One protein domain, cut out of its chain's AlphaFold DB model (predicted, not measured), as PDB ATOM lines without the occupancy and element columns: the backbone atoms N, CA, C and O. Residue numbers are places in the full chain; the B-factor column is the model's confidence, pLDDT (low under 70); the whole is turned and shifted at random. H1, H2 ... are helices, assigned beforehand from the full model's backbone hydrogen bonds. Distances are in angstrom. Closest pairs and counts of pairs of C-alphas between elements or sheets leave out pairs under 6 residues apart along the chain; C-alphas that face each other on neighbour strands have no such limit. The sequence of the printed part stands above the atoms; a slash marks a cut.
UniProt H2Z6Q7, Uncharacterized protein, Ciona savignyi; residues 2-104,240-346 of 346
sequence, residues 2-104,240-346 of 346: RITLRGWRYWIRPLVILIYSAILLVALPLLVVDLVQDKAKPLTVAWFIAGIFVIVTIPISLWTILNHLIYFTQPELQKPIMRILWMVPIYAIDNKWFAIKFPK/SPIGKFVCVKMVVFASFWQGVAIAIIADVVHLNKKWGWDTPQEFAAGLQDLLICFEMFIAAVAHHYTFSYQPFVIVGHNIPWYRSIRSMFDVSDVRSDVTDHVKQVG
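Overview. This is residues 2 to 104 and 240 to 346 of the 346 residues of an uncharacterized protein of Ciona savignyi (UniProt H2Z6Q7). Four long helices, H2, H3, H8 and H6 in that order, stand side by side in a slab, with the short H4 and H5 packed end to end along one face of it. H9 lies across one end of H3 and H4, and from there residues 334 to 346, mostly H10, stick out as a free arm. The printed part has 210 residues, with ten named helices, H1 to H10 along the chain, and no named strand; the class is all helix. The whole is loose, with a radius of gyration of the C-alphas of 20.9 A and spans of 63 by 50 by 32 A.

Along the chain. H1, residues 2 to 6, begins at C-alpha 2, (243.947, 286.124, 245.841). H2, residues 8 to 37, is 43.3 A long, and H3, residues 42 to 70, is 42.5 A. H4 is residues 75 to 85 and H5 residues 87 to 94. After the cut, H6, residues 241 to 269, is 40.5 A long, with a kink of 40 degrees near residue 249. H7 is residues 272 to 275. H8, residues 280 to 306, is 37.9 A long and begins at C-alpha 280, (291.458, 319.624, 263.809). H9 is residues 321 to 328. H10, residues 332 to 345, is 20.1 A long and ends at C-alpha 345, (289.400, 291.413, 226.375).

Arrangement. H3 is the hub, touching five helices. H2 and H3 form a helical hairpin at a shallow tilt of 4 degrees; their closest C-alphas, of Arg 9 and Ile 70, are 5.9 A apart. H3 and H8 touch, running the same way at a shallow tilt of 23 degrees, closest at the C-alphas of Thr 57 and Phe 297, 5.0 A. H6 touches H8, opposite ways at a shallow tilt of 15 degrees, closest at the C-alphas of Ile 262 and Ala 284, 5.6 A. H2 and H8 are apart, as are H3 and H6. H3 and H4 form a helical hairpin, touching with residues 61 to 68 of H3 alone; the C-alphas of Ile 65 and Met 82 are closest, 6.0 A. H5 touches H3, closest at the C-alphas of Val 54 and Ala 92, 5.6 A, and H8, closest at those of Val 88 and Met 296, 6.1 A. H9 touches H3 at a steep tilt of 64 degrees, with residues 69 to 70 of H3 alone, closest at the C-alphas of Leu 69 and Ser 324, 6.0 A. H1, H7 and H10 touch no helix. Every O i to N i+4 pair is within hydrogen-bond range in H5, H8, H9 and H10; H2 has 23 of 26, H3 and H6 23 of 25 each, H4 6 of 7, H1 0 of 1 but 1 of 2 O i to N i+3 pairs, and H7 is too short for an O i to N i+4 pair.

Size, cuts and confidence. The C-alphas of Arg 2 and Val 268, the two farthest apart, are 66.6 A apart. Residues 105 to 239 are not printed, and C-alphas 104 and 240 are 40.9 A apart across the cut. The link from H8 to H9, 14 residues, is long. Mean pLDDT of the printed part is 75.8, with 46 residues under 70, among them 2 to 7, 94 to 104 and 269 to 282.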
ATOM      1  N   ARG A   2     243.455 285.591 247.143       44.28
ATOM      2  CA  ARG A   2     243.947 286.124 245.841       44.28
ATOM      3  C   ARG A   2     243.535 287.575 245.513       44.28
ATOM      4  O   ARG A   2     244.178 288.210 244.686       44.28
ATOM      5  N   ILE A   3     242.498 288.109 246.164       49.22
ATOM      6  CA  ILE A   3     241.974 289.468 245.911       49.22
ATOM      7  C   ILE A   3     242.848 290.546 246.581       49.22
ATOM      8  O   ILE A   3     243.109 291.584 245.979       49.22
ATOM      9  N   THR A   4     243.406 290.268 247.763       49.81
ATOM     10  CA  THR A   4     244.301 291.188 248.492       49.81
ATOM     11  C   THR A   4     245.637 291.408 247.773       49.81
ATOM     12  O   THR A   4     246.160 292.518 247.761       49.81
ATOM     13  N   LEU A   5     246.149 290.391 247.071       53.34
ATOM     14  CA  LEU A   5     247.383 290.475 246.276       53.34
ATOM     15  C   LEU A   5     247.223 291.285 244.977       53.34
ATOM     16  O   LEU A   5     248.205 291.812 244.452       53.34
ATOM     17  N   ARG A   6     245.994 291.402 244.451       53.88
ATOM     18  CA  ARG A   6     245.693 292.146 243.214       53.88
ATOM     19  C   ARG A   6     245.698 293.663 243.435       53.88
ATOM     20  O   ARG A   6     246.008 294.409 242.514       53.88
ATOM     21  N   GLY A   7     245.418 294.100 244.663       63.69
ATOM     22  CA  GLY A   7     245.434 295.500 245.083       63.69
ATOM     23  C   GLY A   7     246.737 295.956 245.742       63.69
ATOM     24  O   GLY A   7     246.717 296.979 246.414       63.69
ATOM     25  N   TRP A   8     247.859 295.239 245.597       74.69
ATOM     26  CA  TRP A   8     249.101 295.513 246.345       74.69
ATOM     27  C   TRP A   8     249.583 296.974 246.269       74.69
ATOM     28  O   TRP A   8     250.100 297.501 247.250       74.69
ATOM     29  N   ARG A   9     249.336 297.659 245.144       71.38
ATOM     30  CA  ARG A   9     249.641 299.086 244.937       71.38
ATOM     31  C   ARG A   9     248.931 300.009 245.941       71.38
ATOM     32  O   ARG A   9     249.480 301.048 246.295       71.38
ATOM     33  N   TYR A  10     247.745 299.622 246.415       70.69
ATOM     34  CA  TYR A  10     246.961 300.372 247.400       70.69
ATOM     35  C   TYR A  10     247.460 300.167 248.834       70.69
ATOM     36  O   TYR A  10     247.399 301.096 249.629       70.69
ATOM     37  N   TRP A  11     247.990 298.982 249.160       77.56
ATOM     38  CA  TRP A  11     248.435 298.646 250.520       77.56
ATOM     39  C   TRP A  11     249.932 298.899 250.743       77.56
ATOM     40  O   TRP A  11     250.344 299.124 251.875       77.56
ATOM     41  N   ILE A  12     250.759 298.910 249.691       80.06
ATOM     42  CA  ILE A  12     252.212 299.084 249.848       80.06
ATOM     43  C   ILE A  12     252.594 300.490 250.324       80.06
ATOM     44  O   ILE A  12     253.492 300.632 251.146       80.06
ATOM     45  N   ARG A  13     251.883 301.528 249.864       81.19
ATOM     46  CA  ARG A  13     252.095 302.914 250.309       81.19
ATOM     47  C   ARG A  13     251.838 303.084 251.814       81.19
ATOM     48  O   ARG A  13     252.764 303.503 252.503       81.19
ATOM     49  N   PRO A  14     250.649 302.736 252.351       81.75
ATOM     50  CA  PRO A  14     250.404 302.849 253.785       81.75
ATOM     51  C   PRO A  14     251.298 301.910 254.600       81.75
ATOM     52  O   PRO A  14     251.711 302.291 255.685       81.75
ATOM     53  N   LEU A  15     251.666 300.734 254.077       83.56
ATOM     54  CA  LEU A  15     252.597 299.830 254.755       83.56
ATOM     55  C   LEU A  15     253.990 300.449 254.923       83.56
ATOM     56  O   LEU A  15     254.542 300.394 256.018       83.56
ATOM     57  N   VAL A  16     254.548 301.076 253.883       82.19
ATOM     58  CA  VAL A  16     255.856 301.740 254.002       82.19
ATOM     59  C   VAL A  16     255.778 302.956 254.921       82.19
ATOM     60  O   VAL A  16     256.670 303.139 255.744       82.19
ATOM     61  N   ILE A  17     254.697 303.741 254.847       83.38
ATOM     62  CA  ILE A  17     254.470 304.860 255.775       83.38
ATOM     63  C   ILE A  17     254.398 304.353 257.219       83.38
ATOM     64  O   ILE A  17     255.020 304.942 258.096       83.38
ATOM     65  N   LEU A  18     253.697 303.244 257.468       84.75
ATOM     66  CA  LEU A  18     253.550 302.667 258.803       84.75
ATOM     67  C   LEU A  18     254.890 302.151 259.337       84.75
ATOM     68  O   LEU A  18     255.273 302.514 260.446       84.75
ATOM     69  N   ILE A  19     255.639 301.384 258.540       84.56
ATOM     70  CA  ILE A  19     256.978 300.899 258.914       84.56
ATOM     71  C   ILE A  19     257.900 302.075 259.230       84.56
ATOM     72  O   ILE A  19     258.556 302.089 260.267       84.56
ATOM     73  N   TYR A  20     257.917 303.084 258.363       84.31
ATOM     74  CA  TYR A  20     258.749 304.257 258.569       84.31
ATOM     75  C   TYR A  20     258.321 305.057 259.812       84.31
ATOM     76  O   TYR A  20     259.169 305.463 260.600       84.31
ATOM     77  N   SER A  21     257.016 305.212 260.053       83.06
ATOM     78  CA  SER A  21     256.505 305.863 261.265       83.06
ATOM     79  C   SER A  21     256.880 305.101 262.540       83.06
ATOM     80  O   SER A  21     257.236 305.721 263.537       83.06
ATOM     81  N   ALA A  22     256.891 303.764 262.499       85.06
ATOM     82  CA  ALA A  22     257.335 302.932 263.614       85.06
ATOM     83  C   ALA A  22     258.842 303.091 263.873       85.06
ATOM     84  O   ALA A  22     259.253 303.217 265.024       85.06
ATOM     85  N   ILE A  23     259.658 303.156 262.815       83.69
ATOM     86  CA  ILE A  23     261.095 303.452 262.925       83.69
ATOM     87  C   ILE A  23     261.304 304.839 263.538       83.69
ATOM     88  O   ILE A  23     262.116 304.992 264.444       83.69
ATOM     89  N   LEU A  24     260.541 305.840 263.097       84.88
ATOM     90  CA  LEU A  24     260.632 307.217 263.577       84.88
ATOM     91  C   LEU A  24     260.242 307.346 265.060       84.88
ATOM     92  O   LEU A  24     260.902 308.074 265.800       84.88
ATOM     93  N   LEU A  25     259.239 306.586 265.512       85.38
ATOM     94  CA  LEU A  25     258.835 306.504 266.922       85.38
ATOM     95  C   LEU A  25     259.916 305.915 267.835       85.38
ATOM     96  O   LEU A  25     259.898 306.191 269.028       85.38
ATOM     97  N   VAL A  26     260.848 305.124 267.300       82.81
ATOM     98  CA  VAL A  26     261.979 304.567 268.063       82.81
ATOM     99  C   VAL A  26     263.229 305.436 267.910       82.81
ATOM    100  O   VAL A  26     263.907 305.727 268.892       82.81
ATOM    101  N   ALA A  27     263.523 305.896 266.694       79.50
ATOM    102  CA  ALA A  27     264.727 306.657 266.383       79.50
ATOM    103  C   ALA A  27     264.734 308.052 267.027       79.50
ATOM    104  O   ALA A  27     265.759 308.455 267.571       79.50
ATOM    105  N   LEU A  28     263.608 308.782 267.014       81.44
ATOM    106  CA  LEU A  28     263.551 310.134 267.588       81.44
ATOM    107  C   LEU A  28     263.765 310.152 269.110       81.44
ATOM    108  O   LEU A  28     264.580 310.954 269.564       81.44
ATOM    109  N   PRO A  29     263.119 309.288 269.920       83.50
ATOM    110  CA  PRO A  29     263.405 309.244 271.351       83.50
ATOM    111  C   PRO A  29     264.854 308.874 271.662       83.50
ATOM    112  O   PRO A  29     265.445 309.484 272.545       83.50
ATOM    113  N   LEU A  30     265.450 307.932 270.921       79.69
ATOM    114  CA  LEU A  30     266.860 307.563 271.103       79.69
ATOM    115  C   LEU A  30     267.801 308.738 270.798       79.69
ATOM    116  O   LEU A  30     268.695 309.018 271.589       79.69
ATOM    117  N   LEU A  31     267.549 309.471 269.708       76.69
ATOM    118  CA  LEU A  31     268.287 310.692 269.360       76.69
ATOM    119  C   LEU A  31     268.215 311.752 270.468       76.69
ATOM    120  O   LEU A  31     269.214 312.397 270.778       76.69
ATOM    121  N   VAL A  32     267.032 311.939 271.061       79.94
ATOM    122  CA  VAL A  32     266.807 312.925 272.129       79.94
ATOM    123  C   VAL A  32     267.463 312.488 273.441       79.94
ATOM    124  O   VAL A  32     268.043 313.322 274.132       79.94
ATOM    125  N   VAL A  33     267.409 311.198 273.784       81.19
ATOM    126  CA  VAL A  33     268.066 310.661 274.986       81.19
ATOM    127  C   VAL A  33     269.583 310.817 274.889       81.19
ATOM    128  O   VAL A  33     270.179 311.341 275.831       81.19
ATOM    129  N   ASP A  34     270.187 310.450 273.756       74.56
ATOM    130  CA  ASP A  34     271.633 310.603 273.534       74.56
ATOM    131  C   ASP A  34     272.041 312.097 273.609       74.56
ATOM    132  O   ASP A  34     273.025 312.445 274.265       74.56
ATOM    133  N   LEU A  35     271.229 313.013 273.059       76.31
ATOM    134  CA  LEU A  35     271.471 314.463 273.138       76.31
ATOM    135  C   LEU A  35     271.455 315.003 274.582       76.31
ATOM    136  O   LEU A  35     272.273 315.857 274.940       76.31
ATOM    137  N   VAL A  36     270.519 314.526 275.406       79.31
ATOM    138  CA  VAL A  36     270.370 314.950 276.807       79.31
ATOM    139  C   VAL A  36     271.481 314.366 277.685       79.31
ATOM    140  O   VAL A  36     271.989 315.066 278.565       79.31
ATOM    141  N   GLN A  37     271.894 313.119 277.442       78.44
ATOM    142  CA  GLN A  37     272.953 312.454 278.209       78.44
ATOM    143  C   GLN A  37     274.331 313.098 277.993       78.44
ATOM    144  O   GLN A  37     275.081 313.279 278.955       78.44
ATOM    145  N   ASP A  38     274.630 313.536 276.770       72.06
ATOM    146  CA  ASP A  38     275.929 314.124 276.415       72.06
ATOM    147  C   ASP A  38     276.084 315.611 276.775       72.06
ATOM    148  O   ASP A  38     277.094 316.231 276.429       72.06
ATOM    149  N   LYS A  39     275.108 316.212 277.472       66.00
ATOM    150  CA  LYS A  39     275.111 317.640 277.851       66.00
ATOM    151  C   LYS A  39     275.368 318.585 276.664       66.00
ATOM    152  O   LYS A  39     276.039 319.604 276.823       66.00
ATOM    153  N   ALA A  40     274.836 318.255 275.484       64.88
ATOM    154  CA  ALA A  40     274.931 319.080 274.277       64.88
ATOM    155  C   ALA A  40     276.370 319.473 273.877       64.88
ATOM    156  O   ALA A  40     276.638 320.620 273.509       64.88
ATOM    157  N   LYS A  41     277.307 318.513 273.899       69.50
ATOM    158  CA  LYS A  41     278.590 318.691 273.203       69.50
ATOM    159  C   LYS A  41     278.339 319.072 271.730       69.50
ATOM    160  O   LYS A  41     277.421 318.528 271.112       69.50
ATOM    161  N   PRO A  42     279.157 319.955 271.133       67.38
ATOM    162  CA  PRO A  42     278.950 320.427 269.761       67.38
ATOM    163  C   PRO A  42     278.937 319.290 268.723       67.38
ATOM    164  O   PRO A  42     278.168 319.352 267.767       67.38
ATOM    165  N   LEU A  43     279.710 318.220 268.950       68.44
ATOM    166  CA  LEU A  43     279.679 316.995 268.142       68.44
ATOM    167  C   LEU A  43     278.305 316.298 268.188       68.44
ATOM    168  O   LEU A  43     277.750 315.963 267.143       68.44
ATOM    169  N   THR A  44     277.719 316.127 269.376       71.06
ATOM    170  CA  THR A  44     276.403 315.487 269.547       71.06
ATOM    171  C   THR A  44     275.281 316.332 268.933       71.06
ATOM    172  O   THR A  44     274.330 315.793 268.370       71.06
ATOM    173  N   VAL A  45     275.404 317.664 268.965       74.00
ATOM    174  CA  VAL A  45     274.458 318.574 268.293       74.00
ATOM    175  C   VAL A  45     274.530 318.425 266.769       74.00
ATOM    176  O   VAL A  45     273.490 318.296 266.122       74.00
ATOM    177  N   ALA A  46     275.733 318.397 266.187       72.94
ATOM    178  CA  ALA A  46     275.909 318.167 264.751       72.94
ATOM    179  C   ALA A  46     275.346 316.799 264.324       72.94
ATOM    180  O   ALA A  46     274.633 316.703 263.324       72.94
ATOM    181  N   TRP A  47     275.586 315.766 265.133       73.44
ATOM    182  CA  TRP A  47     275.049 314.419 264.933       73.44
ATOM    183  C   TRP A  47     273.514 314.375 264.983       73.44
ATOM    184  O   TRP A  47     272.884 313.732 264.143       73.44
ATOM    185  N   PHE A  48     272.892 315.104 265.914       77.12
ATOM    186  CA  PHE A  48     271.433 315.207 266.007       77.12
ATOM    187  C   PHE A  48     270.822 315.880 264.768       77.12
ATOM    188  O   PHE A  48     269.849 315.378 264.200       77.12
ATOM    189  N   ILE A  49     271.416 316.988 264.312       79.12
ATOM    190  CA  ILE A  49     270.966 317.706 263.108       79.12
ATOM    191  C   ILE A  49     271.093 316.805 261.871       79.12
ATOM    192  O   ILE A  49     270.142 316.688 261.096       79.12
ATOM    193  N   ALA A  50     272.231 316.125 261.715       77.31
ATOM    194  CA  ALA A  50     272.453 315.141 260.657       77.31
ATOM    195  C   ALA A  50     271.384 314.030 260.672       77.31
ATOM    196  O   ALA A  50     270.791 313.727 259.634       77.31
ATOM    197  N   GLY A  51     271.064 313.491 261.855       79.25
ATOM    198  CA  GLY A  51     270.015 312.486 262.034       79.25
ATOM    199  C   GLY A  51     268.641 312.949 261.537       79.25
ATOM    200  O   GLY A  51     267.958 312.200 260.839       79.25
ATOM    201  N   ILE A  52     268.251 314.200 261.802       82.69
ATOM    202  CA  ILE A  52     266.988 314.767 261.294       82.69
ATOM    203  C   ILE A  52     266.980 314.820 259.760       82.69
ATOM    204  O   ILE A  52     265.989 314.427 259.137       82.69
ATOM    205  N   PHE A  53     268.070 315.268 259.134       83.06
ATOM    206  CA  PHE A  53     268.157 315.309 257.671       83.06
ATOM    207  C   PHE A  53     268.074 313.914 257.050       83.06
ATOM    208  O   PHE A  53     267.371 313.739 256.052       83.06
ATOM    209  N   VAL A  54     268.716 312.906 257.648       81.88
ATOM    210  CA  VAL A  54     268.625 311.506 257.194       81.88
ATOM    211  C   VAL A  54     267.195 310.986 257.306       81.88
ATOM    212  O   VAL A  54     266.667 310.420 256.342       81.88
ATOM    213  N   ILE A  55     266.546 311.249 258.444       83.88
ATOM    214  CA  ILE A  55     265.141 310.919 258.680       83.88
ATOM    215  C   ILE A  55     264.292 311.507 257.552       83.88
ATOM    216  O   ILE A  55     263.567 310.753 256.921       83.88
ATOM    217  N   VAL A  56     264.422 312.785 257.197       86.12
ATOM    218  CA  VAL A  56     263.607 313.390 256.121       86.12
ATOM    219  C   VAL A  56     263.980 312.884 254.716       86.12
ATOM    220  O   VAL A  56     263.107 312.702 253.865       86.12
ATOM    221  N   THR A  57     265.262 312.630 254.459       87.06
ATOM    222  CA  THR A  57     265.787 312.267 253.130       87.06
ATOM    223  C   THR A  57     265.337 310.875 252.678       87.06
ATOM    224  O   THR A  57     264.933 310.689 251.523       87.06
ATOM    225  N   ILE A  58     265.364 309.892 253.585       87.12
ATOM    226  CA  ILE A  58     265.044 308.490 253.272       87.12
ATOM    227  C   ILE A  58     263.611 308.328 252.709       87.12
ATOM    228  O   ILE A  58     263.472 307.737 251.636       87.12
ATOM    229  N   PRO A  59     262.542 308.870 253.328       88.06
ATOM    230  CA  PRO A  59     261.179 308.825 252.803       88.06
ATOM    231  C   PRO A  59     261.024 309.412 251.411       88.06
ATOM    232  O   PRO A  59     260.304 308.837 250.602       88.06
ATOM    233  N   ILE A  60     261.683 310.537 251.116       87.75
ATOM    234  CA  ILE A  60     261.567 311.201 249.810       87.75
ATOM    235  C   ILE A  60     262.106 310.277 248.713       87.75
ATOM    236  O   ILE A  60     261.440 310.046 247.694       87.75
ATOM    237  N   SER A  61     263.284 309.688 248.938       88.81
ATOM    238  CA  SER A  61     263.860 308.744 247.979       88.81
ATOM    239  C   SER A  61     263.046 307.446 247.898       88.81
ATOM    240  O   SER A  61     262.651 307.038 246.801       88.81
ATOM    241  N   LEU A  62     262.678 306.847 249.038       87.94
ATOM    242  CA  LEU A  62     261.856 305.632 249.071       87.94
ATOM    243  C   LEU A  62     260.506 305.832 248.378       87.94
ATOM    244  O   LEU A  62     260.071 304.959 247.632       87.94
ATOM    245  N   TRP A  63     259.858 306.982 248.556       88.62
ATOM    246  CA  TRP A  63     258.612 307.310 247.865       88.62
ATOM    247  C   TRP A  63     258.798 307.342 246.345       88.62
ATOM    248  O   TRP A  63     257.970 306.819 245.597       88.62
ATOM    249  N   THR A  64     259.909 307.910 245.879       87.94
ATOM    250  CA  THR A  64     260.262 307.950 244.453       87.94
ATOM    251  C   THR A  64     260.486 306.541 243.900       87.94
ATOM    252  O   THR A  64     259.889 306.183 242.881       87.94
ATOM    253  N   ILE A  65     261.259 305.709 244.606       87.25
ATOM    254  CA  ILE A  65     261.513 304.304 244.243       87.25
ATOM    255  C   ILE A  65     260.201 303.507 244.208       87.25
ATOM    256  O   ILE A  65     259.930 302.791 243.245       87.25
ATOM    257  N   LEU A  66     259.342 303.670 245.218       86.44
ATOM    258  CA  LEU A  66     258.045 302.997 245.285       86.44
ATOM    259  C   LEU A  66     257.131 303.381 244.129       86.44
ATOM    260  O   LEU A  66     256.429 302.520 243.607       86.44
ATOM    261  N   ASN A  67     257.126 304.644 243.702       85.44
ATOM    262  CA  ASN A  67     256.315 305.044 242.558       85.44
ATOM    263  C   ASN A  67     256.816 304.407 241.254       85.44
ATOM    264  O   ASN A  67     255.989 303.922 240.482       85.44
ATOM    265  N   HIS A  68     258.132 304.300 241.039       86.06
ATOM    266  CA  HIS A  68     258.682 303.523 239.914       86.06
ATOM    267  C   HIS A  68     258.318 302.037 239.992       86.06
ATOM    268  O   HIS A  68     257.992 301.426 238.976       86.06
ATOM    269  N   LEU A  69     258.299 301.465 241.197       83.62
ATOM    270  CA  LEU A  69     257.930 300.067 241.424       83.62
ATOM    271  C   LEU A  69     256.433 299.801 241.183       83.62
ATOM    272  O   LEU A  69     256.048 298.765 240.633       83.62
ATOM    273  N   ILE A  70     255.575 300.731 241.610       81.69
ATOM    274  CA  ILE A  70     254.123 300.678 241.421       81.69
ATOM    275  C   ILE A  70     253.813 300.800 239.932       81.69
ATOM    276  O   ILE A  70     253.149 299.922 239.376       81.69
ATOM    277  N   TYR A  71     254.334 301.833 239.273       82.19
ATOM    278  CA  TYR A  71     254.143 302.088 237.845       82.19
ATOM    279  C   TYR A  71     255.238 301.431 236.999       82.19
ATOM    280  O   TYR A  71     255.777 302.037 236.077       82.19
ATOM    281  N   PHE A  72     255.563 300.177 237.318       80.38
ATOM    282  CA  PHE A  72     256.538 299.399 236.569       80.38
ATOM    283  C   PHE A  72     255.920 298.936 235.245       80.38
ATOM    284  O   PHE A  72     255.103 298.011 235.209       80.38
ATOM    285  N   THR A  73     256.248 299.632 234.164       81.31
ATOM    286  CA  THR A  73     255.718 299.390 232.814       81.31
ATOM    287  C   THR A  73     256.834 299.100 231.824       81.31
ATOM    288  O   THR A  73     256.672 298.240 230.963       81.31
ATOM    289  N   GLN A  74     257.984 299.757 231.981       82.62
ATOM    290  CA  GLN A  74     259.122 299.666 231.072       82.62
ATOM    291  C   GLN A  74     260.365 299.214 231.849       82.62
ATOM    292  O   GLN A  74     261.166 300.050 232.280       82.62
ATOM    293  N   PRO A  75     260.546 297.893 232.045       81.88
ATOM    294  CA  PRO A  75     261.607 297.359 232.896       81.88
ATOM    295  C   PRO A  75     263.011 297.759 232.428       81.88
ATOM    296  O   PRO A  75     263.874 298.015 233.259       81.88
ATOM    297  N   GLU A  76     263.236 297.861 231.121       82.19
ATOM    298  CA  GLU A  76     264.541 298.198 230.535       82.19
ATOM    299  C   GLU A  76     265.030 299.602 230.919       82.19
ATOM    300  O   GLU A  76     266.229 299.813 231.095       82.19
ATOM    301  N   LEU A  77     264.108 300.555 231.098       84.56
ATOM    302  CA  LEU A  77     264.426 301.937 231.472       84.56
ATOM    303  C   LEU A  77     264.310 302.168 232.978       84.56
ATOM    304  O   LEU A  77     265.119 302.890 233.558       84.56
ATOM    305  N   GLN A  78     263.323 301.550 233.628       86.12
ATOM    306  CA  GLN A  78     263.058 301.774 235.047       86.12
ATOM    307  C   GLN A  78     264.024 301.013 235.958       86.12
ATOM    308  O   GLN A  78     264.352 301.531 237.023       86.12
ATOM    309  N   LYS A  79     264.526 299.827 235.567       87.81
ATOM    310  CA  LYS A  79     265.523 299.100 236.378       87.81
ATOM    311  C   LYS A  79     266.793 299.939 236.605       87.81
ATOM    312  O   LYS A  79     267.144 300.129 237.771       87.81
ATOM    313  N   PRO A  80     267.447 300.508 235.569       88.62
ATOM    314  CA  PRO A  80     268.599 301.380 235.779       88.62
ATOM    315  C   PRO A  80     268.286 302.640 236.594       88.62
ATOM    316  O   PRO A  80     269.078 303.016 237.452       88.62
ATOM    317  N   ILE A  81     267.118 303.263 236.385       89.12
ATOM    318  CA  ILE A  81     266.692 304.433 237.172       89.12
ATOM    319  C   ILE A  81     266.575 304.076 238.656       89.12
ATOM    320  O   ILE A  81     267.104 304.793 239.498       89.12
ATOM    321  N   MET A  82     265.917 302.964 238.993       88.94
ATOM    322  CA  MET A  82     265.765 302.547 240.388       88.94
ATOM    323  C   MET A  82     267.121 302.297 241.057       88.94
ATOM    324  O   MET A  82     267.302 302.704 242.200       88.94
ATOM    325  N   ARG A  83     268.090 301.703 240.345       90.25
ATOM    326  CA  ARG A  83     269.473 301.544 240.839       90.25
ATOM    327  C   ARG A  83     270.140 302.895 241.117       90.25
ATOM    328  O   ARG A  83     270.800 303.051 242.128       90.25
ATOM    329  N   ILE A  84     269.928 303.899 240.269       89.50
ATOM    330  CA  ILE A  84     270.454 305.249 240.520       89.50
ATOM    331  C   ILE A  84     269.802 305.873 241.765       89.50
ATOM    332  O   ILE A  84     270.497 306.440 242.601       89.50
ATOM    333  N   LEU A  85     268.483 305.736 241.929       89.50
ATOM    334  CA  LEU A  85     267.745 306.316 243.062       89.50
ATOM    335  C   LEU A  85     268.162 305.740 244.424       89.50
ATOM    336  O   LEU A  85     268.124 306.447 245.433       89.50
ATOM    337  N   TRP A  86     268.590 304.475 244.451       88.69
ATOM    338  CA  TRP A  86     269.121 303.807 245.645       88.69
ATOM    339  C   TRP A  86     270.446 304.399 246.148       88.69
ATOM    340  O   TRP A  86     270.806 304.163 247.301       88.69
ATOM    341  N   MET A  87     271.121 305.229 245.347       86.25
ATOM    342  CA  MET A  87     272.311 305.968 245.772       86.25
ATOM    343  C   MET A  87     272.021 306.843 246.995       86.25
ATOM    344  O   MET A  87     272.770 306.813 247.964       86.25
ATOM    345  N   VAL A  88     270.907 307.580 246.990       86.31
ATOM    346  CA  VAL A  88     270.613 308.546 248.058       86.31
ATOM    347  C   VAL A  88     270.359 307.863 249.413       86.31
ATOM    348  O   VAL A  88     270.968 308.286 250.391       86.31
ATOM    349  N   PRO A  89     269.542 306.794 249.526       85.38
ATOM    350  CA  PRO A  89     269.392 306.056 250.777       85.38
ATOM    351  C   PRO A  89     270.692 305.421 251.271       85.38
ATOM    352  O   PRO A  89     270.938 305.444 252.470       85.38
ATOM    353  N   ILE A  90     271.523 304.875 250.374       83.94
ATOM    354  CA  ILE A  90     272.805 304.268 250.758       83.94
ATOM    355  C   ILE A  90     273.719 305.329 251.371       83.94
ATOM    356  O   ILE A  90     274.209 305.128 252.475       83.94
ATOM    357  N   TYR A  91     273.857 306.486 250.721       79.12
ATOM    358  CA  TYR A  91     274.677 307.589 251.227       79.12
ATOM    359  C   TYR A  91     274.086 308.204 252.506       79.12
ATOM    360  O   TYR A  91     274.817 308.578 253.415       79.12
ATOM    361  N   ALA A  92     272.756 308.282 252.617       77.88
ATOM    362  CA  ALA A  92     272.096 308.794 253.814       77.88
ATOM    363  C   ALA A  92     272.247 307.863 255.032       77.88
ATOM    364  O   ALA A  92     272.267 308.356 256.155       77.88
ATOM    365  N   ILE A  93     272.338 306.544 254.826       73.31
ATOM    366  CA  ILE A  93     272.579 305.552 255.892       73.31
ATOM    367  C   ILE A  93     274.066 305.494 256.262       73.31
ATOM    368  O   ILE A  93     274.389 305.339 257.436       73.31
ATOM    369  N   ASP A  94     274.939 305.615 255.262       64.44
ATOM    370  CA  ASP A  94     276.395 305.661 255.416       64.44
ATOM    371  C   ASP A  94     276.872 306.923 256.150       64.44
ATOM    372  O   ASP A  94     277.885 306.899 256.846       64.44
ATOM    373  N   ASN A  95     276.100 308.019 256.081       59.59
ATOM    374  CA  ASN A  95     276.368 309.210 256.884       59.59
ATOM    375  C   ASN A  95     276.704 308.823 258.326       59.59
ATOM    376  O   ASN A  95     276.016 308.008 258.947       59.59
ATOM    377  N   LYS A  96     277.755 309.466 258.853       51.34
ATOM    378  CA  LYS A  96     278.452 309.201 260.123       51.34
ATOM    379  C   LYS A  96     277.602 309.109 261.401       51.34
ATOM    380  O   LYS A  96     278.150 308.948 262.492       51.34
ATOM    381  N   TRP A  97     276.277 309.135 261.290       51.16
ATOM    382  CA  TRP A  97     275.334 308.744 262.325       51.16
ATOM    383  C   TRP A  97     275.707 307.393 262.969       51.16
ATOM    384  O   TRP A  97     275.689 307.283 264.195       51.16
ATOM    385  N   PHE A  98     276.151 306.411 262.171       50.19
ATOM    386  CA  PHE A  98     276.663 305.119 262.660       50.19
ATOM    387  C   PHE A  98     278.185 305.110 262.918       50.19
ATOM    388  O   PHE A  98     278.646 304.491 263.878       50.19
ATOM    389  N   ALA A  99     278.967 305.819 262.097       45.62
ATOM    390  CA  ALA A  99     280.435 305.808 262.128       45.62
ATOM    391  C   ALA A  99     281.057 306.500 263.353       45.62
ATOM    392  O   ALA A  99     282.086 306.042 263.843       45.62
ATOM    393  N   ILE A 100     280.431 307.560 263.889       51.06
ATOM    394  CA  ILE A 100     280.902 308.222 265.125       51.06
ATOM    395  C   ILE A 100     280.799 307.265 266.324       51.06
ATOM    396  O   ILE A 100     281.652 307.278 267.207       51.06
ATOM    397  N   LYS A 101     279.776 306.399 266.343       56.41
ATOM    398  CA  LYS A 101     279.558 305.410 267.414       56.41
ATOM    399  C   LYS A 101     280.363 304.123 267.180       56.41
ATOM    400  O   LYS A 101     280.759 303.467 268.140       56.41
ATOM    401  N   PHE A 102     280.631 303.778 265.916       63.56
ATOM    402  CA  PHE A 102     281.351 302.568 265.512       63.56
ATOM    403  C   PHE A 102     282.357 302.853 264.380       63.56
ATOM    404  O   PHE A 102     282.050 302.603 263.212       63.56
ATOM    405  N   PRO A 103     283.594 303.285 264.694       64.31
ATOM    406  CA  PRO A 103     284.608 303.604 263.681       64.31
ATOM    407  C   PRO A 103     284.974 302.401 262.799       64.31
ATOM    408  O   PRO A 103     285.244 302.554 261.615       64.31
ATOM    409  N   LYS A 104     284.884 301.172 263.331       66.81
ATOM    410  CA  LYS A 104     285.082 299.947 262.537       66.81
ATOM    411  C   LYS A 104     283.994 299.727 261.484       66.81
ATOM    412  O   LYS A 104     284.270 299.107 260.468       66.81
ATOM    413  N   SER A 240     266.240 315.098 228.829       70.25
ATOM    414  CA  SER A 240     267.050 316.100 229.551       70.25
ATOM    415  C   SER A 240     268.242 315.490 230.327       70.25
ATOM    416  O   SER A 240     268.310 315.564 231.557       70.25
ATOM    417  N   PRO A 241     269.197 314.857 229.627       68.94
ATOM    418  CA  PRO A 241     270.219 313.984 230.211       68.94
ATOM    419  C   PRO A 241     271.259 314.732 231.049       68.94
ATOM    420  O   PRO A 241     271.803 314.150 231.981       68.94
ATOM    421  N   ILE A 242     271.503 316.021 230.774       72.25
ATOM    422  CA  ILE A 242     272.443 316.845 231.554       72.25
ATOM    423  C   ILE A 242     271.979 316.942 233.006       72.25
ATOM    424  O   ILE A 242     272.778 316.722 233.906       72.25
ATOM    425  N   GLY A 243     270.688 317.203 233.241       69.12
ATOM    426  CA  GLY A 243     270.143 317.294 234.598       69.12
ATOM    427  C   GLY A 243     270.296 315.983 235.369       69.12
ATOM    428  O   GLY A 243     270.679 315.993 236.535       69.12
ATOM    429  N   LYS A 244     270.091 314.846 234.692       78.94
ATOM    430  CA  LYS A 244     270.259 313.507 235.275       78.94
ATOM    431  C   LYS A 244     271.724 313.175 235.565       78.94
ATOM    432  O   LYS A 244     272.032 312.678 236.641       78.94
ATOM    433  N   PHE A 245     272.631 313.496 234.642       72.56
ATOM    434  CA  PHE A 245     274.072 313.311 234.824       72.56
ATOM    435  C   PHE A 245     274.611 314.169 235.973       72.56
ATOM    436  O   PHE A 245     275.349 313.676 236.823       72.56
ATOM    437  N   VAL A 246     274.192 315.436 236.037       74.62
ATOM    438  CA  VAL A 246     274.533 316.342 237.137       74.62
ATOM    439  C   VAL A 246     273.995 315.797 238.460       74.62
ATOM    440  O   VAL A 246     274.749 315.741 239.420       74.62
ATOM    441  N   CYS A 247     272.758 315.295 238.512       72.69
ATOM    442  CA  CYS A 247     272.196 314.703 239.735       72.69
ATOM    443  C   CYS A 247     272.957 313.473 240.244       72.69
ATOM    444  O   CYS A 247     272.997 313.241 241.449       72.69
ATOM    445  N   VAL A 248     273.550 312.681 239.350       71.12
ATOM    446  CA  VAL A 248     274.378 311.528 239.734       71.12
ATOM    447  C   VAL A 248     275.760 311.980 240.199       71.12
ATOM    448  O   VAL A 248     276.265 311.514 241.217       71.12
ATOM    449  N   LYS A 249     276.393 312.891 239.456       70.81
ATOM    450  CA  LYS A 249     277.816 313.186 239.637       70.81
ATOM    451  C   LYS A 249     278.100 314.326 240.619       70.81
ATOM    452  O   LYS A 249     279.137 314.307 241.277       70.81
ATOM    453  N   MET A 250     277.187 315.289 240.748       70.88
ATOM    454  CA  MET A 250     277.328 316.426 241.666       70.88
ATOM    455  C   MET A 250     277.428 315.962 243.117       70.88
ATOM    456  O   MET A 250     278.250 316.494 243.846       70.88
ATOM    457  N   VAL A 251     276.686 314.921 243.498       68.94
ATOM    458  CA  VAL A 251     276.745 314.329 244.844       68.94
ATOM    459  C   VAL A 251     278.159 313.868 245.213       68.94
ATOM    460  O   VAL A 251     278.636 314.089 246.323       68.94
ATOM    461  N   VAL A 252     278.863 313.246 244.269       68.31
ATOM    462  CA  VAL A 252     280.210 312.719 244.512       68.31
ATOM    463  C   VAL A 252     281.255 313.829 244.450       68.31
ATOM    464  O   VAL A 252     282.130 313.908 245.307       68.31
ATOM    465  N   PHE A 253     281.185 314.698 243.437       71.19
ATOM    466  CA  PHE A 253     282.180 315.762 243.296       71.19
ATOM    467  C   PHE A 253     282.079 316.796 244.410       71.19
ATOM    468  O   PHE A 253     283.114 317.248 244.892       71.19
ATOM    469  N   ALA A 254     280.866 317.177 244.810       72.75
ATOM    470  CA  ALA A 254     280.682 318.175 245.851       72.75
ATOM    471  C   ALA A 254     281.234 317.667 247.188       72.75
ATOM    472  O   ALA A 254     282.086 318.336 247.768       72.75
ATOM    473  N   SER A 255     280.898 316.433 247.584       70.62
ATOM    474  CA  SER A 255     281.418 315.828 248.816       70.62
ATOM    475  C   SER A 255     282.945 315.649 248.828       70.62
ATOM    476  O   SER A 255     283.569 315.858 249.869       70.62
ATOM    477  N   PHE A 256     283.570 315.334 247.685       71.94
ATOM    478  CA  PHE A 256     285.035 315.272 247.569       71.94
ATOM    479  C   PHE A 256     285.692 316.649 247.743       71.94
ATOM    480  O   PHE A 256     286.561 316.827 248.596       71.94
ATOM    481  N   TRP A 257     285.270 317.643 246.952       75.00
ATOM    482  CA  TRP A 257     285.867 318.984 246.989       75.00
ATOM    483  C   TRP A 257     285.605 319.702 248.313       75.00
ATOM    484  O   TRP A 257     286.453 320.467 248.771       75.00
ATOM    485  N   GLN A 258     284.470 319.425 248.954       75.06
ATOM    486  CA  GLN A 258     284.184 319.880 250.310       75.06
ATOM    487  C   GLN A 258     285.169 319.310 251.320       75.06
ATOM    488  O   GLN A 258     285.710 320.081 252.104       75.06
ATOM    489  N   GLY A 259     285.447 318.003 251.285       72.94
ATOM    490  CA  GLY A 259     286.424 317.394 252.189       72.94
ATOM    491  C   GLY A 259     287.801 318.036 252.069       72.94
ATOM    492  O   GLY A 259     288.391 318.431 253.071       72.94
ATOM    493  N   VAL A 260     288.267 318.252 250.835       75.06
ATOM    494  CA  VAL A 260     289.539 318.945 250.571       75.06
ATOM    495  C   VAL A 260     289.512 320.381 251.106       75.06
ATOM    496  O   VAL A 260     290.429 320.794 251.813       75.06
ATOM    497  N   ALA A 261     288.459 321.146 250.805       79.38
ATOM    498  CA  ALA A 261     288.344 322.532 251.253       79.38
ATOM    499  C   ALA A 261     288.301 322.644 252.786       79.38
ATOM    500  O   ALA A 261     288.969 323.504 253.361       79.38
ATOM    501  N   ILE A 262     287.552 321.766 253.454       78.38
ATOM    502  CA  ILE A 262     287.415 321.758 254.913       78.38
ATOM    503  C   ILE A 262     288.724 321.333 255.577       78.38
ATOM    504  O   ILE A 262     289.116 321.957 256.561       78.38
ATOM    505  N   ALA A 263     289.426 320.336 255.030       72.50
ATOM    506  CA  ALA A 263     290.736 319.926 255.527       72.50
ATOM    507  C   ALA A 263     291.749 321.083 255.472       72.50
ATOM    508  O   ALA A 263     292.421 321.357 256.465       72.50
ATOM    509  N   ILE A 264     291.791 321.827 254.358       77.00
ATOM    510  CA  ILE A 264     292.652 323.013 254.214       77.00
ATOM    511  C   ILE A 264     292.267 324.100 255.228       77.00
ATOM    512  O   ILE A 264     293.129 324.678 255.885       77.00
ATOM    513  N   ILE A 265     290.971 324.389 255.382       77.19
ATOM    514  CA  ILE A 265     290.495 325.423 256.315       77.19
ATOM    515  C   ILE A 265     290.789 325.040 257.772       77.19
ATOM    516  O   ILE A 265     291.157 325.906 258.570       77.19
ATOM    517  N   ALA A 266     290.639 323.764 258.132       71.62
ATOM    518  CA  ALA A 266     290.916 323.270 259.477       71.62
ATOM    519  C   ALA A 266     292.400 323.417 259.850       71.62
ATOM    520  O   ALA A 266     292.697 323.810 260.980       71.62
ATOM    521  N   ASP A 267     293.297 323.174 258.892       70.50
ATOM    522  CA  ASP A 267     294.746 323.320 259.057       70.50
ATOM    523  C   ASP A 267     295.171 324.798 259.148       70.50
ATOM    524  O   ASP A 267     295.905 325.202 260.050       70.50
ATOM    525  N   VAL A 268     294.618 325.659 258.283       71.38
ATOM    526  CA  VAL A 268     294.987 327.085 258.233       71.38
ATOM    527  C   VAL A 268     294.444 327.876 259.428       71.38
ATOM    528  O   VAL A 268     295.142 328.723 259.988       71.38
ATOM    529  N   VAL A 269     293.199 327.628 259.847       66.75
ATOM    530  CA  VAL A 269     292.489 328.514 260.792       66.75
ATOM    531  C   VAL A 269     292.564 328.017 262.247       66.75
ATOM    532  O   VAL A 269     292.142 328.734 263.153       66.75
ATOM    533  N   HIS A 270     293.119 326.824 262.512       65.31
ATOM    534  CA  HIS A 270     293.204 326.238 263.865       65.31
ATOM    535  C   HIS A 270     291.858 326.307 264.626       65.31
ATOM    536  O   HIS A 270     291.794 326.590 265.827       65.31
ATOM    537  N   LEU A 271     290.746 326.082 263.911       59.03
ATOM    538  CA  LEU A 271     289.375 326.255 264.422       59.03
ATOM    539  C   LEU A 271     289.021 325.297 265.573       59.03
ATOM    540  O   LEU A 271     288.050 325.555 266.291       59.03
ATOM    541  N   ASN A 272     289.812 324.238 265.787       56.22
ATOM    542  CA  ASN A 272     289.563 323.202 266.794       56.22
ATOM    543  C   ASN A 272     289.467 323.760 268.227       56.22
ATOM    544  O   ASN A 272     288.558 323.397 268.977       56.22
ATOM    545  N   LYS A 273     290.329 324.725 268.583       55.97
ATOM    546  CA  LYS A 273     290.427 325.292 269.937       55.97
ATOM    547  C   LYS A 273     289.200 326.103 270.343       55.97
ATOM    548  O   LYS A 273     288.934 326.243 271.532       55.97
ATOM    549  N   LYS A 274     288.450 326.649 269.378       54.91
ATOM    550  CA  LYS A 274     287.309 327.539 269.656       54.91
ATOM    551  C   LYS A 274     286.007 326.778 269.926       54.91
ATOM    552  O   LYS A 274     285.117 327.322 270.569       54.91
ATOM    553  N   TRP A 275     285.909 325.533 269.458       55.22
ATOM    554  CA  TRP A 275     284.703 324.701 269.555       55.22
ATOM    555  C   TRP A 275     284.880 323.464 270.447       55.22
ATOM    556  O   TRP A 275     283.969 322.647 270.521       55.22
ATOM    557  N   GLY A 276     286.017 323.322 271.138       55.12
ATOM    558  CA  GLY A 276     286.247 322.235 272.097       55.12
ATOM    559  C   GLY A 276     286.453 320.859 271.459       55.12
ATOM    560  O   GLY A 276     286.050 319.863 272.050       55.12
ATOM    561  N   TRP A 277     287.034 320.811 270.256       58.53
ATOM    562  CA  TRP A 277     287.417 319.564 269.587       58.53
ATOM    563  C   TRP A 277     288.900 319.283 269.822       58.53
ATOM    564  O   TRP A 277     289.732 320.177 269.624       58.53
ATOM    565  N   ASP A 278     289.224 318.052 270.221       58.12
ATOM    566  CA  ASP A 278     290.583 317.665 270.615       58.12
ATOM    567  C   ASP A 278     291.553 317.693 269.419       58.12
ATOM    568  O   ASP A 278     292.697 318.128 269.565       58.12
ATOM    569  N   THR A 279     291.087 317.353 268.207       64.44
ATOM    570  CA  THR A 279     291.892 317.404 266.971       64.44
ATOM    571  C   THR A 279     291.217 318.187 265.826       64.44
ATOM    572  O   THR A 279     289.996 318.127 265.653       64.44
ATOM    573  N   PRO A 280     291.981 318.945 265.005       65.81
ATOM    574  CA  PRO A 280     291.458 319.624 263.809       65.81
ATOM    575  C   PRO A 280     290.811 318.682 262.784       65.81
ATOM    576  O   PRO A 280     289.867 319.072 262.096       65.81
ATOM    577  N   GLN A 281     291.298 317.445 262.700       66.06
ATOM    578  CA  GLN A 281     290.844 316.426 261.757       66.06
ATOM    579  C   GLN A 281     289.440 315.921 262.102       66.06
ATOM    580  O   GLN A 281     288.596 315.806 261.215       66.06
ATOM    581  N   GLU A 282     289.150 315.684 263.384       66.88
ATOM    582  CA  GLU A 282     287.809 315.284 263.826       66.88
ATOM    583  C   GLU A 282     286.774 316.376 263.542       66.88
ATOM    584  O   GLU A 282     285.676 316.080 263.066       66.88
ATOM    585  N   PHE A 283     287.145 317.644 263.761       70.88
ATOM    586  CA  PHE A 283     286.290 318.786 263.438       70.88
ATOM    587  C   PHE A 283     286.008 318.882 261.932       70.88
ATOM    588  O   PHE A 283     284.854 319.034 261.527       70.88
ATOM    589  N   ALA A 284     287.051 318.768 261.103       70.62
ATOM    590  CA  ALA A 284     286.925 318.786 259.648       70.62
ATOM    591  C   ALA A 284     285.987 317.679 259.153       70.62
ATOM    592  O   ALA A 284     285.067 317.930 258.371       70.62
ATOM    593  N   ALA A 285     286.184 316.469 259.671       70.94
ATOM    594  CA  ALA A 285     285.393 315.314 259.297       70.94
ATOM    595  C   ALA A 285     283.923 315.479 259.725       70.94
ATOM    596  O   ALA A 285     283.030 315.280 258.908       70.94
ATOM    597  N   GLY A 286     283.655 315.915 260.962       70.69
ATOM    598  CA  GLY A 286     282.286 316.138 261.441       70.69
ATOM    599  C   GLY A 286     281.539 317.242 260.682       70.69
ATOM    600  O   GLY A 286     280.339 317.122 260.428       70.69
ATOM    601  N   LEU A 287     282.238 318.307 260.274       75.81
ATOM    602  CA  LEU A 287     281.652 319.369 259.451       75.81
ATOM    603  C   LEU A 287     281.318 318.872 258.039       75.81
ATOM    604  O   LEU A 287     280.250 319.195 257.513       75.81
ATOM    605  N   GLN A 288     282.209 318.083 257.437       77.94
ATOM    606  CA  GLN A 288     281.969 317.476 256.131       77.94
ATOM    607  C   GLN A 288     280.739 316.560 256.170       77.94
ATOM    608  O   GLN A 288     279.875 316.668 255.302       77.94
ATOM    609  N   ASP A 289     280.602 315.734 257.207       73.94
ATOM    610  CA  ASP A 289     279.457 314.829 257.357       73.94
ATOM    611  C   ASP A 289     278.123 315.583 257.439       73.94
ATOM    612  O   ASP A 289     277.124 315.182 256.832       73.94
ATOM    613  N   LEU A 290     278.100 316.706 258.163       76.69
ATOM    614  CA  LEU A 290     276.914 317.554 258.269       76.69
ATOM    615  C   LEU A 290     276.525 318.148 256.907       76.69
ATOM    616  O   LEU A 290     275.339 318.175 256.564       76.69
ATOM    617  N   LEU A 291     277.506 318.602 256.121       80.62
ATOM    618  CA  LEU A 291     277.255 319.107 254.771       80.62
ATOM    619  C   LEU A 291     276.739 318.002 253.848       80.62
ATOM    620  O   LEU A 291     275.746 318.226 253.158       80.62
ATOM    621  N   ILE A 292     277.313 316.797 253.903       80.25
ATOM    622  CA  ILE A 292     276.839 315.652 253.110       80.25
ATOM    623  C   ILE A 292     275.374 315.329 253.439       80.25
ATOM    624  O   ILE A 292     274.587 315.051 252.533       80.25
ATOM    625  N   CYS A 293     274.950 315.424 254.704       78.88
ATOM    626  CA  CYS A 293     273.542 315.231 255.077       78.88
ATOM    627  C   CYS A 293     272.607 316.221 254.367       78.88
ATOM    628  O   CYS A 293     271.548 315.835 253.863       78.88
ATOM    629  N   PHE A 294     273.006 317.490 254.295       82.12
ATOM    630  CA  PHE A 294     272.257 318.519 253.579       82.12
ATOM    631  C   PHE A 294     272.267 318.286 252.060       82.12
ATOM    632  O   PHE A 294     271.232 318.414 251.398       82.12
ATOM    633  N   GLU A 295     273.404 317.872 251.502       84.88
ATOM    634  CA  GLU A 295     273.513 317.514 250.087       84.88
ATOM    635  C   GLU A 295     272.625 316.333 249.715       84.88
ATOM    636  O   GLU A 295     271.971 316.378 248.674       84.88
ATOM    637  N   MET A 296     272.553 315.297 250.558       86.44
ATOM    638  CA  MET A 296     271.715 314.123 250.300       86.44
ATOM    639  C   MET A 296     270.233 314.490 250.296       86.44
ATOM    640  O   MET A 296     269.476 313.958 249.481       86.44
ATOM    641  N   PHE A 297     269.818 315.438 251.137       85.94
ATOM    642  CA  PHE A 297     268.462 315.976 251.107       85.94
ATOM    643  C   PHE A 297     268.163 316.694 249.782       85.94
ATOM    644  O   PHE A 297     267.168 316.383 249.118       85.94
ATOM    645  N   ILE A 298     269.042 317.605 249.348       87.38
ATOM    646  CA  ILE A 298     268.899 318.285 248.050       87.38
ATOM    647  C   ILE A 298     268.900 317.264 246.910       87.38
ATOM    648  O   ILE A 298     268.074 317.353 246.001       87.38
ATOM    649  N   ALA A 299     269.784 316.268 246.970       86.00
ATOM    650  CA  ALA A 299     269.884 315.208 245.981       86.00
ATOM    651  C   ALA A 299     268.609 314.359 245.925       86.00
ATOM    652  O   ALA A 299     268.142 314.082 244.824       86.00
ATOM    653  N   ALA A 300     267.990 314.010 247.060       86.62
ATOM    654  CA  ALA A 300     266.705 313.304 247.084       86.62
ATOM    655  C   ALA A 300     265.613 314.089 246.353       86.62
ATOM    656  O   ALA A 300     264.878 313.526 245.536       86.62
ATOM    657  N   VAL A 301     265.523 315.394 246.618       88.06
ATOM    658  CA  VAL A 301     264.553 316.278 245.962       88.06
ATOM    659  C   VAL A 301     264.863 316.397 244.466       88.06
ATOM    660  O   VAL A 301     263.972 316.235 243.632       88.06
ATOM    661  N   ALA A 302     266.125 316.610 244.099       87.94
ATOM    662  CA  ALA A 302     266.548 316.702 242.706       87.94
ATOM    663  C   ALA A 302     266.290 315.393 241.941       87.94
ATOM    664  O   ALA A 302     265.788 315.422 240.816       87.94
ATOM    665  N   HIS A 303     266.564 314.239 242.553       86.31
ATOM    666  CA  HIS A 303     266.298 312.912 241.992       86.31
ATOM    667  C   HIS A 303     264.800 312.669 241.804       86.31
ATOM    668  O   HIS A 303     264.404 312.141 240.766       86.31
ATOM    669  N   HIS A 304     263.963 313.114 242.746       86.25
ATOM    670  CA  HIS A 304     262.506 313.024 242.627       86.25
ATOM    671  C   HIS A 304     261.981 313.722 241.362       86.25
ATOM    672  O   HIS A 304     261.157 313.159 240.638       86.25
ATOM    673  N   TYR A 305     262.489 314.923 241.064       85.25
ATOM    674  CA  TYR A 305     262.069 315.688 239.888       85.25
ATOM    675  C   TYR A 305     262.727 315.211 238.587       85.25
ATOM    676  O   TYR A 305     262.054 315.080 237.564       85.25
ATOM    677  N   THR A 306     264.034 314.933 238.602       83.88
ATOM    678  CA  THR A 306     264.788 314.556 237.389       83.88
ATOM    679  C   THR A 306     264.506 313.133 236.920       83.88
ATOM    680  O   THR A 306     264.485 312.873 235.712       83.88
ATOM    681  N   PHE A 307     264.236 312.215 237.848       82.25
ATOM    682  CA  PHE A 307     263.853 310.833 237.571       82.25
ATOM    683  C   PHE A 307     262.379 310.602 237.924       82.25
ATOM    684  O   PHE A 307     262.033 309.667 238.646       82.25
ATOM    685  N   SER A 308     261.494 311.454 237.399       83.06
ATOM    686  CA  SER A 308     260.050 311.323 237.609       83.06
ATOM    687  C   SER A 308     259.495 310.018 237.024       83.06
ATOM    688  O   SER A 308     259.885 309.564 235.946       83.06
ATOM    689  N   TYR A 309     258.541 309.419 237.738       78.88
ATOM    690  CA  TYR A 309     257.830 308.204 237.328       78.88
ATOM    691  C   TYR A 309     256.671 308.482 236.358       78.88
ATOM    692  O   TYR A 309     256.140 307.548 235.761       78.88
ATOM    693  N   GLN A 310     256.263 309.747 236.201       80.31
ATOM    694  CA  GLN A 310     255.081 310.140 235.425       80.31
ATOM    695  C   GLN A 310     255.062 309.618 233.974       80.31
ATOM    696  O   GLN A 310     254.011 309.127 233.562       80.31
ATOM    697  N   PRO A 311     256.180 309.621 233.215       78.81
ATOM    698  CA  PRO A 311     256.194 309.100 231.844       78.81
ATOM    699  C   PRO A 311     255.881 307.600 231.741       78.81
ATOM    700  O   PRO A 311     255.538 307.112 230.670       78.81
ATOM    701  N   PHE A 312     256.002 306.859 232.846       77.12
ATOM    702  CA  PHE A 312     255.807 305.410 232.895       77.12
ATOM    703  C   PHE A 312     254.408 305.002 233.374       77.12
ATOM    704  O   PHE A 312     254.120 303.807 233.488       77.12
ATOM    705  N   VAL A 313     253.523 305.960 233.664       77.12
ATOM    706  CA  VAL A 313     252.163 305.683 234.142       77.12
ATOM    707  C   VAL A 313     251.278 305.267 232.966       77.12
ATOM    708  O   VAL A 313     250.647 306.092 232.315       77.12
ATOM    709  N   ILE A 314     251.208 303.959 232.706       74.56
ATOM    710  CA  ILE A 314     250.276 303.378 231.731       74.56
ATOM    711  C   ILE A 314     249.094 302.761 232.481       74.56
ATOM    712  O   ILE A 314     249.251 301.827 233.276       74.56
ATOM    713  N   VAL A 315     247.894 303.287 232.228       64.00
ATOM    714  CA  VAL A 315     246.647 302.788 232.818       64.00
ATOM    715  C   VAL A 315     246.334 301.409 232.226       64.00
ATOM    716  O   VAL A 315     246.220 301.261 231.016       64.00
ATOM    717  N   GLY A 316     246.216 300.383 233.077       62.03
ATOM    718  CA  GLY A 316     245.833 299.018 232.679       62.03
ATOM    719  C   GLY A 316     246.950 297.966 232.722       62.03
ATOM    720  O   GLY A 316     246.650 296.773 232.731       62.03
ATOM    721  N   HIS A 317     248.224 298.362 232.844       66.44
ATOM    722  CA  HIS A 317     249.331 297.405 232.968       66.44
ATOM    723  C   HIS A 317     249.515 296.950 234.430       66.44
ATOM    724  O   HIS A 317     249.929 297.723 235.307       66.44
ATOM    725  N   ASN A 318     249.199 295.680 234.707       65.00
ATOM    726  CA  ASN A 318     249.260 295.090 236.046       65.00
ATOM    727  C   ASN A 318     250.324 293.993 236.122       65.00
ATOM    728  O   ASN A 318     250.138 292.888 235.618       65.00
ATOM    729  N   ILE A 319     251.419 294.295 236.821       71.88
ATOM    730  CA  ILE A 319     252.466 293.326 237.148       71.88
ATOM    731  C   ILE A 319     252.274 292.858 238.604       71.88
ATOM    732  O   ILE A 319     251.957 293.680 239.475       71.88
ATOM    733  N   PRO A 320     252.448 291.555 238.904       78.50
ATOM    734  CA  PRO A 320     252.462 291.065 240.279       78.50
ATOM    735  C   PRO A 320     253.580 291.709 241.115       78.50
ATOM    736  O   PRO A 320     254.708 291.839 240.642       78.50
ATOM    737  N   TRP A 321     253.297 292.023 242.384       74.75
ATOM    738  CA  TRP A 321     254.226 292.709 243.300       74.75
ATOM    739  C   TRP A 321     255.610 292.050 243.396       74.75
ATOM    740  O   TRP A 321     256.631 292.730 243.338       74.75
ATOM    741  N   TYR A 322     255.657 290.716 243.480       76.12
ATOM    742  CA  TYR A 322     256.905 289.967 243.643       76.12
ATOM    743  C   TYR A 322     257.804 290.078 242.410       76.12
ATOM    744  O   TYR A 322     259.025 290.044 242.532       76.12
ATOM    745  N   ARG A 323     257.215 290.222 241.214       77.62
ATOM    746  CA  ARG A 323     257.973 290.382 239.972       77.62
ATOM    747  C   ARG A 323     258.576 291.781 239.904       77.62
ATOM    748  O   ARG A 323     259.740 291.883 239.540       77.62
ATOM    749  N   SER A 324     257.840 292.815 240.318       77.44
ATOM    750  CA  SER A 324     258.380 294.177 240.423       77.44
ATOM    751  C   SER A 324     259.541 294.239 241.421       77.44
ATOM    752  O   SER A 324     260.623 294.700 241.064       77.44
ATOM    753  N   ILE A 325     259.383 293.688 242.631       78.25
ATOM    754  CA  ILE A 325     260.461 293.681 243.642       78.25
ATOM    755  C   ILE A 325     261.662 292.857 243.168       78.25
ATOM    756  O   ILE A 325     262.795 293.323 243.240       78.25
ATOM    757  N   ARG A 326     261.437 291.656 242.621       83.19
ATOM    758  CA  ARG A 326     262.529 290.832 242.086       83.19
ATOM    759  C   ARG A 326     263.262 291.536 240.947       83.19
ATOM    760  O   ARG A 326     264.476 291.432 240.865       83.19
ATOM    761  N   SER A 327     262.539 292.256 240.093       76.75
ATOM    762  CA  SER A 327     263.135 293.003 238.984       76.75
ATOM    763  C   SER A 327     263.973 294.198 239.438       76.75
ATOM    764  O   SER A 327     264.884 294.588 238.718       76.75
ATOM    765  N   MET A 328     263.702 294.747 240.628       76.31
ATOM    766  CA  MET A 328     264.487 295.830 241.221       76.31
ATOM    767  C   MET A 328     265.897 295.364 241.612       76.31
ATOM    768  O   MET A 328     266.855 296.102 241.416       76.31
ATOM    769  N   PHE A 329     266.021 294.132 242.117       77.94
ATOM    770  CA  PHE A 329     267.295 293.519 242.527       77.94
ATOM    771  C   PHE A 329     267.908 292.595 241.468       77.94
ATOM    772  O   PHE A 329     268.908 291.924 241.714       77.94
ATOM    773  N   ASP A 330     267.300 292.523 240.291       81.56
ATOM    774  CA  ASP A 330     267.823 291.742 239.183       81.56
ATOM    775  C   ASP A 330     269.083 292.420 238.636       81.56
ATOM    776  O   ASP A 330     269.017 293.571 238.217       81.56
ATOM    777  N   VAL A 331     270.213 291.713 238.653       81.38
ATOM    778  CA  VAL A 331     271.535 292.164 238.165       81.38
ATOM    779  C   VAL A 331     272.047 291.293 237.009       81.38
ATOM    780  O   VAL A 331     273.242 291.247 236.718       81.38
ATOM    781  N   SER A 332     271.147 290.540 236.372       79.94
ATOM    782  CA  SER A 332     271.488 289.621 235.281       79.94
ATOM    783  C   SER A 332     272.090 290.322 234.058       79.94
ATOM    784  O   SER A 332     272.998 289.775 233.437       79.94
ATOM    785  N   ASP A 333     271.644 291.542 233.763       80.19
ATOM    786  CA  ASP A 333     272.185 292.423 232.722       80.19
ATOM    787  C   ASP A 333     273.652 292.782 232.984       80.19
ATOM    788  O   ASP A 333     274.496 292.609 232.107       80.19
ATOM    789  N   VAL A 334     273.975 293.165 234.221       80.56
ATOM    790  CA  VAL A 334     275.348 293.470 234.648       80.56
ATOM    791  C   VAL A 334     276.228 292.238 234.468       80.56
ATOM    792  O   VAL A 334     277.321 292.321 233.915       80.56
ATOM    793  N   ARG A 335     275.745 291.066 234.896       83.00
ATOM    794  CA  ARG A 335     276.488 289.807 234.754       83.00
ATOM    795  C   ARG A 335     276.737 289.453 233.287       83.00
ATOM    796  O   ARG A 335     277.838 289.006 232.965       83.00
ATOM    797  N   SER A 336     275.737 289.625 232.423       82.94
ATOM    798  CA  SER A 336     275.883 289.392 230.983       82.94
ATOM    799  C   SER A 336     276.949 290.313 230.401       82.94
ATOM    800  O   SER A 336     277.889 289.837 229.774       82.94
ATOM    801  N   ASP A 337     276.871 291.606 230.710       82.06
ATOM    802  CA  ASP A 337     277.799 292.615 230.204       82.06
ATOM    803  C   ASP A 337     279.236 292.398 230.678       82.06
ATOM    804  O   ASP A 337     280.173 292.532 229.892       82.06
ATOM    805  N   VAL A 338     279.421 292.022 231.946       82.19
ATOM    806  CA  VAL A 338     280.733 291.636 232.486       82.19
ATOM    807  C   VAL A 338     281.262 290.397 231.769       82.19
ATOM    808  O   VAL A 338     282.430 290.363 231.393       82.19
ATOM    809  N   THR A 339     280.413 289.399 231.527       83.56
ATOM    810  CA  THR A 339     280.819 288.173 230.824       83.56
ATOM    811  C   THR A 339     281.250 288.475 229.388       83.56
ATOM    812  O   THR A 339     282.271 287.964 228.931       83.56
ATOM    813  N   ASP A 340     280.504 289.323 228.684       81.94
ATOM    814  CA  ASP A 340     280.816 289.710 227.309       81.94
ATOM    815  C   ASP A 340     282.075 290.578 227.231       81.94
ATOM    816  O   ASP A 340     282.871 290.426 226.307       81.94
ATOM    817  N   HIS A 341     282.304 291.437 228.226       80.62
ATOM    818  CA  HIS A 341     283.542 292.200 228.342       80.62
ATOM    819  C   HIS A 341     284.757 291.293 228.534       80.62
ATOM    820  O   HIS A 341     285.740 291.440 227.811       80.62
ATOM    821  N   VAL A 342     284.673 290.318 229.444       81.62
ATOM    822  CA  VAL A 342     285.759 289.357 229.689       81.62
ATOM    823  C   VAL A 342     286.082 288.563 228.421       81.62
ATOM    824  O   VAL A 342     287.251 288.434 228.086       81.62
ATOM    825  N   LYS A 343     285.069 288.112 227.668       79.88
ATOM    826  CA  LYS A 343     285.246 287.381 226.393       79.88
ATOM    827  C   LYS A 343     285.862 288.200 225.254       79.88
ATOM    828  O   LYS A 343     286.247 287.628 224.243       79.88
ATOM    829  N   GLN A 344     285.810 289.526 225.336       73.38
ATOM    830  CA  GLN A 344     286.321 290.419 224.292       73.38
ATOM    831  C   GLN A 344     287.720 290.945 224.607       73.38
ATOM    832  O   GLN A 344     288.401 291.422 223.701       73.38
ATOM    833  N   VAL A 345     288.104 290.928 225.885       68.25
ATOM    834  CA  VAL A 345     289.400 291.413 226.375       68.25
ATOM    835  C   VAL A 345     290.386 290.263 226.595       68.25
ATOM    836  O   VAL A 345     291.581 290.469 226.390       68.25
ATOM    837  N   GLY A 346     289.903 289.089 227.018       51.16
ATOM    838  CA  GLY A 346     290.670 287.840 227.069       51.16
ATOM    839  C   GLY A 346     290.493 287.039 225.794       51.16
ATOM    840  O   GLY A 346     291.504 286.451 225.354       51.16
TER     841      GLY A 346